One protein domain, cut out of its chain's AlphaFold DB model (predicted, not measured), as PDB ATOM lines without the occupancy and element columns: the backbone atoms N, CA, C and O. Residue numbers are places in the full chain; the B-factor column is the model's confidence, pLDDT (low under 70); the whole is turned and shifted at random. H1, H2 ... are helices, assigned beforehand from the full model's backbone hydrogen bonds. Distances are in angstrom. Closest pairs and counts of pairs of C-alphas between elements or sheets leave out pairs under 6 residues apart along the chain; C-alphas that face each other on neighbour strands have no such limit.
ATOM      1  N   HIS A 190     -12.235 -33.981  -6.984       62.94
ATOM      2  CA  HIS A 190     -10.868 -34.473  -6.829       62.94
ATOM      3  C   HIS A 190     -10.072 -34.553  -8.140       62.94
ATOM      4  O   HIS A 190      -8.845 -34.689  -8.079       62.94
ATOM      5  N   ASP A 191     -10.747 -34.425  -9.287       71.12
ATOM      6  CA  ASP A 191     -10.150 -34.420 -10.628       71.12
ATOM      7  C   ASP A 191     -10.236 -33.060 -11.349       71.12
ATOM      8  O   ASP A 191      -9.636 -32.909 -12.421       71.12
ATOM      9  N   ASN A 192     -10.910 -32.057 -10.763       81.56
ATOM     10  CA  ASN A 192     -10.981 -30.698 -11.306       81.56
ATOM     11  C   ASN A 192      -9.686 -29.929 -10.998       81.56
ATOM     12  O   ASN A 192      -9.306 -29.730  -9.841       81.56
ATOM     13  N   LEU A 193      -8.999 -29.459 -12.039       81.44
ATOM     14  CA  LEU A 193      -7.688 -28.830 -11.878       81.44
ATOM     15  C   LEU A 193      -7.745 -27.468 -11.163       81.44
ATOM     16  O   LEU A 193      -6.810 -27.134 -10.434       81.44
ATOM     17  N   ALA A 194      -8.825 -26.698 -11.316       79.50
ATOM     18  CA  ALA A 194      -9.005 -25.416 -10.629       79.50
ATOM     19  C   ALA A 194      -9.249 -25.605  -9.124       79.50
ATOM     20  O   ALA A 194      -8.681 -24.877  -8.306       79.50
ATOM     21  N   TYR A 195     -10.010 -26.637  -8.748       83.38
ATOM     22  CA  TYR A 195     -10.188 -27.017  -7.346       83.38
ATOM     23  C   TYR A 195      -8.865 -27.453  -6.699       83.38
ATOM     24  O   TYR A 195      -8.523 -27.016  -5.600       83.38
ATOM     25  N   ILE A 196      -8.075 -28.267  -7.405       83.69
ATOM     26  CA  ILE A 196      -6.772 -28.750  -6.927       83.69
ATOM     27  C   ILE A 196      -5.772 -27.593  -6.754       83.69
ATOM     28  O   ILE A 196      -5.046 -27.557  -5.757       83.69
ATOM     29  N   GLU A 197      -5.752 -26.621  -7.675       85.81
ATOM     30  CA  GLU A 197      -4.947 -25.397  -7.540       85.81
ATOM     31  C   GLU A 197      -5.381 -24.574  -6.315       85.81
ATOM     32  O   GLU A 197      -4.533 -24.151  -5.526       85.81
ATOM     33  N   ALA A 198      -6.688 -24.362  -6.125       80.06
ATOM     34  CA  ALA A 198      -7.226 -23.603  -4.997       80.06
ATOM     35  C   ALA A 198      -6.912 -24.266  -3.648       80.06
ATOM     36  O   ALA A 198      -6.422 -23.601  -2.736       80.06
ATOM     37  N   LYS A 199      -7.088 -25.587  -3.549       83.25
ATOM     38  CA  LYS A 199      -6.764 -26.361  -2.344       83.25
ATOM     39  C   LYS A 199      -5.267 -26.330  -2.028       83.25
ATOM     40  O   LYS A 199      -4.888 -26.160  -0.870       83.25
ATOM     41  N   SER A 200      -4.415 -26.443  -3.052       82.81
ATOM     42  CA  SER A 200      -2.963 -26.281  -2.904       82.81
ATOM     43  C   SER A 200      -2.621 -24.878  -2.392       82.81
ATOM     44  O   SER A 200      -1.922 -24.737  -1.390       82.81
ATOM     45  N   PHE A 201      -3.195 -23.833  -2.995       81.88
ATOM     46  CA  PHE A 201      -3.008 -22.454  -2.547       81.88
ATOM     47  C   PHE A 201      -3.382 -22.259  -1.070       81.88
ATOM     48  O   PHE A 201      -2.580 -21.715  -0.311       81.88
ATOM     49  N   ASP A 202      -4.554 -22.733  -0.642       79.06
ATOM     50  CA  ASP A 202      -5.020 -22.557   0.738       79.06
ATOM     51  C   ASP A 202      -4.120 -23.267   1.753       79.06
ATOM     52  O   ASP A 202      -3.849 -22.712   2.825       79.06
ATOM     53  N   SER A 203      -3.608 -24.448   1.388       81.25
ATOM     54  CA  SER A 203      -2.691 -25.222   2.228       81.25
ATOM     55  C   SER A 203      -1.351 -24.512   2.454       81.25
ATOM     56  O   SER A 203      -0.838 -24.514   3.572       81.25
ATOM     57  N   PHE A 204      -0.815 -23.834   1.431       78.31
ATOM     58  CA  PHE A 204       0.494 -23.185   1.517       78.31
ATOM     59  C   PHE A 204       0.430 -21.717   1.940       78.31
ATOM     60  O   PHE A 204       1.405 -21.223   2.491       78.31
ATOM     61  N   VAL A 205      -0.683 -20.997   1.743       75.81
ATOM     62  CA  VAL A 205      -0.732 -19.551   2.045       75.81
ATOM     63  C   VAL A 205      -0.763 -19.255   3.551       75.81
ATOM     64  O   VAL A 205      -0.329 -18.177   3.967       75.81
ATOM     65  N   HIS A 206      -1.245 -20.209   4.358       68.50
ATOM     66  CA  HIS A 206      -1.294 -20.135   5.824       68.50
ATOM     67  C   HIS A 206      -0.221 -20.987   6.521       68.50
ATOM     68  O   HIS A 206      -0.094 -20.895   7.740       68.50
ATOM     69  N   GLY A 207       0.516 -21.822   5.782       64.69
ATOM     70  CA  GLY A 207       1.564 -22.675   6.340       64.69
ATOM     71  C   GLY A 207       2.884 -21.930   6.567       64.69
ATOM     72  O   GLY A 207       3.186 -20.967   5.864       64.69
ATOM     73  N   ASP A 208       3.692 -22.420   7.515       60.00
ATOM     74  CA  ASP A 208       5.045 -21.903   7.806       60.00
ATOM     75  C   ASP A 208       6.044 -22.155   6.660       60.00
ATOM     76  O   ASP A 208       7.095 -21.516   6.576       60.00
ATOM     77  N   ASN A 209       5.711 -23.070   5.747       62.09
ATOM     78  CA  ASN A 209       6.509 -23.346   4.562       62.09
ATOM     79  C   ASN A 209       6.209 -22.303   3.482       62.09
ATOM     80  O   ASN A 209       5.111 -22.257   2.928       62.09
ATOM     81  N   ILE A 210       7.216 -21.489   3.158       59.56
ATOM     82  CA  ILE A 210       7.149 -20.517   2.064       59.56
ATOM     83  C   ILE A 210       6.836 -21.290   0.774       59.56
ATOM     84  O   ILE A 210       7.565 -22.220   0.437       59.56
ATOM     85  N   GLY A 211       5.758 -20.920   0.071       57.88
ATOM     86  CA  GLY A 211       5.157 -21.656  -1.059       57.88
ATOM     87  C   GLY A 211       6.001 -21.825  -2.339       57.88
ATOM     88  O   GLY A 211       5.453 -21.821  -3.439       57.88
ATOM     89  N   TRP A 212       7.327 -21.942  -2.245       66.62
ATOM     90  CA  TRP A 212       8.231 -22.097  -3.384       66.62
ATOM     91  C   TRP A 212       8.622 -23.555  -3.608       66.62
ATOM     92  O   TRP A 212       9.084 -24.246  -2.707       66.62
ATOM     93  N   ILE A 213       8.463 -24.004  -4.849       69.81
ATOM     94  CA  ILE A 213       8.825 -25.352  -5.295       69.81
ATOM     95  C   ILE A 213      10.341 -25.499  -5.250       69.81
ATOM     96  O   ILE A 213      11.068 -24.603  -5.684       69.81
ATOM     97  N   VAL A 214      10.809 -26.638  -4.751       69.38
ATOM     98  CA  VAL A 214      12.231 -26.963  -4.688       69.38
ATOM     99  C   VAL A 214      12.530 -27.977  -5.784       69.38
ATOM    100  O   VAL A 214      11.962 -29.066  -5.813       69.38
ATOM    101  N   THR A 215      13.404 -27.607  -6.718       71.88
ATOM    102  CA  THR A 215      13.976 -28.555  -7.678       71.88
ATOM    103  C   THR A 215      15.280 -29.075  -7.107       71.88
ATOM    104  O   THR A 215      16.185 -28.282  -6.844       71.88
ATOM    105  N   ASP A 216      15.390 -30.386  -6.925       65.94
ATOM    106  CA  ASP A 216      16.661 -30.994  -6.549       65.94
ATOM    107  C   ASP A 216      17.627 -30.924  -7.751       65.94
ATOM    108  O   ASP A 216      17.330 -31.491  -8.810       65.94
ATOM    109  N   PRO A 217      18.767 -30.214  -7.639       58.34
ATOM    110  CA  PRO A 217      19.698 -30.031  -8.747       58.34
ATOM    111  C   PRO A 217      20.382 -31.331  -9.190       58.34
ATOM    112  O   PRO A 217      20.868 -31.384 -10.318       58.34
ATOM    113  N   ALA A 218      20.428 -32.365  -8.341       61.94
ATOM    114  CA  ALA A 218      21.071 -33.635  -8.676       61.94
ATOM    115  C   ALA A 218      20.154 -34.564  -9.488       61.94
ATOM    116  O   ALA A 218      20.613 -35.241 -10.407       61.94
ATOM    117  N   THR A 219      18.860 -34.599  -9.160       65.62
ATOM    118  CA  THR A 219      17.885 -35.513  -9.782       65.62
ATOM    119  C   THR A 219      16.986 -34.833 -10.814       65.62
ATOM    120  O   THR A 219      16.340 -35.513 -11.610       65.62
ATOM    121  N   GLY A 220      16.922 -33.498 -10.814       61.47
ATOM    122  CA  GLY A 220      16.027 -32.718 -11.667       61.47
ATOM    123  C   GLY A 220      14.543 -32.854 -11.304       61.47
ATOM    124  O   GLY A 220      13.699 -32.311 -12.017       61.47
ATOM    125  N   GLN A 221      14.204 -33.562 -10.218       69.44
ATOM    126  CA  GLN A 221      12.827 -33.704  -9.750       69.44
ATOM    127  C   GLN A 221      12.373 -32.446  -9.006       69.44
ATOM    128  O   GLN A 221      13.065 -31.923  -8.130       69.44
ATOM    129  N   THR A 222      11.186 -31.957  -9.364       75.06
ATOM    130  CA  THR A 222      10.510 -30.856  -8.677       75.06
ATOM    131  C   THR A 222       9.625 -31.411  -7.569       75.06
ATOM    132  O   THR A 222       8.836 -32.326  -7.794       75.06
ATOM    133  N   ALA A 223       9.737 -30.859  -6.365       79.44
ATOM    134  CA  ALA A 223       8.872 -31.201  -5.244       79.44
ATOM    135  C   ALA A 223       8.255 -29.941  -4.632       79.44
ATOM    136  O   ALA A 223       8.864 -28.865  -4.603       79.44
ATOM    137  N   LEU A 224       7.023 -30.078  -4.153       78.75
ATOM    138  CA  LEU A 224       6.348 -29.050  -3.372       78.75
ATOM    139  C   LEU A 224       7.039 -28.847  -2.008       78.75
ATOM    140  O   LEU A 224       7.766 -29.730  -1.548       78.75
ATOM    141  N   PRO A 225       6.801 -27.708  -1.330       70.69
ATOM    142  CA  PRO A 225       7.398 -27.414  -0.021       70.69
ATOM    143  C   PRO A 225       7.088 -28.444   1.079       70.69
ATOM    144  O   PRO A 225       7.786 -28.500   2.086       70.69
ATOM    145  N   ASP A 226       6.028 -29.236   0.920       73.75
ATOM    146  CA  ASP A 226       5.632 -30.326   1.818       73.75
ATOM    147  C   ASP A 226       6.309 -31.674   1.486       73.75
ATOM    148  O   ASP A 226       6.037 -32.681   2.137       73.75
ATOM    149  N   GLY A 227       7.207 -31.697   0.495       72.38
ATOM    150  CA  GLY A 227       7.927 -32.887   0.039       72.38
ATOM    151  C   GLY A 227       7.193 -33.695  -1.034       72.38
ATOM    152  O   GLY A 227       7.704 -34.728  -1.467       72.38
ATOM    153  N   THR A 228       6.021 -33.248  -1.496       79.94
ATOM    154  CA  THR A 228       5.258 -33.972  -2.521       79.94
ATOM    155  C   THR A 228       5.949 -33.867  -3.881       79.94
ATOM    156  O   THR A 228       6.082 -32.773  -4.433       79.94
ATOM    157  N   SER A 229       6.386 -34.995  -4.446       78.19
ATOM    158  CA  SER A 229       7.048 -35.026  -5.756       78.19
ATOM    159  C   SER A 229       6.063 -34.724  -6.890       78.19
ATOM    160  O   SER A 229       4.998 -35.336  -6.987       78.19
ATOM    161  N   LEU A 230       6.433 -33.796  -7.770       78.19
ATOM    162  CA  LEU A 230       5.648 -33.394  -8.931       78.19
ATOM    163  C   LEU A 230       6.088 -34.194 -10.161       78.19
ATOM    164  O   LEU A 230       7.276 -34.299 -10.466       78.19
ATOM    165  N   LEU A 231       5.119 -34.758 -10.884       76.44
ATOM    166  CA  LEU A 231       5.378 -35.527 -12.100       76.44
ATOM    167  C   LEU A 231       5.384 -34.595 -13.328       76.44
ATOM    168  O   LEU A 231       4.365 -33.939 -13.586       76.44
ATOM    169  N   PRO A 232       6.474 -34.552 -14.121       67.12
ATOM    170  CA  PRO A 232       6.543 -33.729 -15.326       67.12
ATOM    171  C   PRO A 232       5.438 -34.101 -16.323       67.12
ATOM    172  O   PRO A 232       5.243 -35.273 -16.637       67.12
ATOM    173  N   GLY A 233       4.697 -33.106 -16.821       66.38
ATOM    174  CA  GLY A 233       3.631 -33.300 -17.815       66.38
ATOM    175  C   GLY A 233       2.279 -33.780 -17.265       66.38
ATOM    176  O   GLY A 233       1.329 -33.895 -18.037       66.38
ATOM    177  N   SER A 234       2.147 -34.023 -15.955       78.06
ATOM    178  CA  SER A 234       0.856 -34.359 -15.338       78.06
ATOM    179  C   SER A 234       0.003 -33.098 -15.108       78.06
ATOM    180  O   SER A 234       0.456 -32.194 -14.398       78.06
ATOM    181  N   PRO A 235      -1.253 -33.036 -15.606       77.12
ATOM    182  CA  PRO A 235      -2.130 -31.876 -15.405       77.12
ATOM    183  C   PRO A 235      -2.381 -31.569 -13.921       77.12
ATOM    184  O   PRO A 235      -2.446 -30.410 -13.516       77.12
ATOM    185  N   ARG A 236      -2.459 -32.618 -13.090       81.62
ATOM    186  CA  ARG A 236      -2.662 -32.505 -11.640       81.62
ATOM    187  C   ARG A 236      -1.436 -31.940 -10.928       81.62
ATOM    188  O   ARG A 236      -1.583 -31.065 -10.083       81.62
ATOM    189  N   SER A 237      -0.237 -32.407 -11.289       80.38
ATOM    190  CA  SER A 237       1.014 -31.865 -10.732       80.38
ATOM    191  C   SER A 237       1.186 -30.395 -11.114       80.38
ATOM    192  O   SER A 237       1.544 -29.584 -10.270       80.38
ATOM    193  N   TRP A 238       0.818 -30.033 -12.345       80.50
ATOM    194  CA  TRP A 238       0.835 -28.650 -12.818       80.50
ATOM    195  C   TRP A 238      -0.124 -27.734 -12.035       80.50
ATOM    196  O   TRP A 238       0.264 -26.638 -11.627       80.50
ATOM    197  N   ALA A 239      -1.353 -28.184 -11.755       79.56
ATOM    198  CA  ALA A 239      -2.313 -27.426 -10.946       79.56
ATOM    199  C   ALA A 239      -1.844 -27.239  -9.490       79.56
ATOM    200  O   ALA A 239      -1.931 -26.137  -8.942       79.56
ATOM    201  N   LEU A 240      -1.291 -28.294  -8.882       83.06
ATOM    202  CA  LEU A 240      -0.721 -28.245  -7.533       83.06
ATOM    203  C   LEU A 240       0.447 -27.250  -7.440       83.06
ATOM    204  O   LEU A 240       0.484 -26.422  -6.527       83.06
ATOM    205  N   GLU A 241       1.361 -27.299  -8.408       80.25
ATOM    206  CA  GLU A 241       2.503 -26.390  -8.543       80.25
ATOM    207  C   GLU A 241       2.065 -24.930  -8.675       80.25
ATOM    208  O   GLU A 241       2.592 -24.045  -7.995       80.25
ATOM    209  N   ARG A 242       1.064 -24.669  -9.518       77.44
ATOM    210  CA  ARG A 242       0.518 -23.326  -9.721       77.44
ATOM    211  C   ARG A 242      -0.098 -22.761  -8.434       77.44
ATOM    212  O   ARG A 242       0.169 -21.604  -8.101       77.44
ATOM    213  N   GLY A 243      -0.844 -23.577  -7.685       79.69
ATOM    214  CA  GLY A 243      -1.432 -23.189  -6.399       79.69
ATOM    215  C   GLY A 243      -0.387 -22.808  -5.349       79.69
ATOM    216  O   GLY A 243      -0.491 -21.743  -4.736       79.69
ATOM    217  N   ALA A 244       0.673 -23.611  -5.211       78.69
ATOM    218  CA  ALA A 244       1.769 -23.339  -4.281       78.69
ATOM    219  C   ALA A 244       2.511 -22.037  -4.632       78.69
ATOM    220  O   ALA A 244       2.667 -21.159  -3.781       78.69
ATOM    221  N   ARG A 245       2.862 -21.838  -5.912       72.62
ATOM    222  CA  ARG A 245       3.525 -20.605  -6.383       72.62
ATOM    223  C   ARG A 245       2.673 -19.357  -6.143       72.62
ATOM    224  O   ARG A 245       3.197 -18.315  -5.743       72.62
ATOM    225  N   ARG A 246       1.353 -19.451  -6.356       74.94
ATOM    226  CA  ARG A 246       0.410 -18.360  -6.071       74.94
ATOM    227  C   ARG A 246       0.409 -18.003  -4.582       74.94
ATOM    228  O   ARG A 246       0.371 -16.820  -4.242       74.94
ATOM    229  N   ALA A 247       0.501 -18.999  -3.701       73.94
ATOM    230  CA  ALA A 247       0.579 -18.791  -2.258       73.94
ATOM    231  C   ALA A 247       1.893 -18.109  -1.851       73.94
ATOM    232  O   ALA A 247       1.858 -17.114  -1.123       73.94
ATOM    233  N   GLY A 248       3.030 -18.564  -2.390       70.50
ATOM    234  CA  GLY A 248       4.341 -17.948  -2.157       70.50
ATOM    235  C   GLY A 248       4.391 -16.474  -2.574       70.50
ATOM    236  O   GLY A 248       4.869 -15.627  -1.816       70.50
ATOM    237  N   LEU A 249       3.812 -16.129  -3.731       66.19
ATOM    238  CA  LEU A 249       3.710 -14.736  -4.178       66.19
ATOM    239  C   LEU A 249       2.856 -13.888  -3.223       66.19
ATOM    240  O   LEU A 249       3.251 -12.778  -2.864       66.19
ATOM    241  N   GLN A 250       1.707 -14.403  -2.779       65.62
ATOM    242  CA  GLN A 250       0.825 -13.680  -1.861       65.62
ATOM    243  C   GLN A 250       1.488 -13.442  -0.495       65.62
ATOM    244  O   GLN A 250       1.327 -12.365   0.084       65.62
ATOM    245  N   GLN A 251       2.253 -14.410   0.014       67.00
ATOM    246  CA  GLN A 251       3.036 -14.256   1.242       67.00
ATOM    247  C   GLN A 251       4.125 -13.184   1.094       67.00
ATOM    248  O   GLN A 251       4.277 -12.346   1.981       67.00
ATOM    249  N   MET A 252       4.820 -13.133  -0.048       62.25
ATOM    250  CA  MET A 252       5.804 -12.079  -0.326       62.25
ATOM    251  C   MET A 252       5.166 -10.690  -0.425       62.25
ATOM    252  O   MET A 252       5.715  -9.725   0.105       62.25
ATOM    253  N   LEU A 253       3.995 -10.577  -1.058       56.69
ATOM    254  CA  LEU A 253       3.278  -9.303  -1.153       56.69
ATOM    255  C   LEU A 253       2.775  -8.817   0.215       56.69
ATOM    256  O   LEU A 253       2.797  -7.617   0.462       56.69
ATOM    257  N   ARG A 254       2.400  -9.723   1.133       59.41
ATOM    258  CA  ARG A 254       2.064  -9.370   2.527       59.41
ATOM    259  C   ARG A 254       3.260  -8.839   3.327       59.41
ATOM    260  O   ARG A 254       3.053  -8.091   4.276       59.41
ATOM    261  N   ALA A 255       4.490  -9.213   2.968       55.72
ATOM    262  CA  ALA A 255       5.702  -8.717   3.624       55.72
ATOM    263  C   ALA A 255       6.064  -7.271   3.219       55.72
ATOM    264  O   ALA A 255       6.895  -6.640   3.874       55.72
TER     265      ALA A 255
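What this domain is: This is residues 190 to 255 of the 930 residues of an uncharacterized protein of Thermothielavioides terrestris (strain ATCC 38088 / NRRL 8126) (UniProt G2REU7). Two helices pack side by side at a slant, H2 the longer, and a long loop leads from the end of H1 back to the start of H2, turning on the way in a small hairpin at residues 214 to 223. The printed part has 66 residues with two named helices, H1 then H2, and no named strand; the class is all helix. It is compact, with a radius of gyration of the C-alphas of 11.6 A, and flat, spanning 32 by 30 by 15 A.

How they stand to each other: Start at H2, residues 235 to 254, and look from Gly 243 to Phe 201 in H1, residues 193 to 205: their C-alphas, the closest of the two helices, are 4.2 A apart. The helices touch and run the same way at a steep tilt of 36 degrees, only just past shallow. In both, every O i to N i+4 pair is within hydrogen-bond range. In the link, residues 214 to 215 pair antiparallel with residues 222 to 223.

Where its parts are: Find C-alpha 235 at (-2.130, -31.876, -15.405); from there H2 runs 29.1 A to C-alpha 254. H1 runs 18.1 A from C-alpha 193 at (-7.688, -28.830, -11.878).

The domain as a whole: The C-alphas farthest apart, of Asp 191 and Ala 255, are 33.4 A apart. The printed part has no cut, and its link of 29 residues is long. Mean pLDDT of the printed part is 72.8; 25 residues are under 70, among them 206 to 214 and 249 to 255.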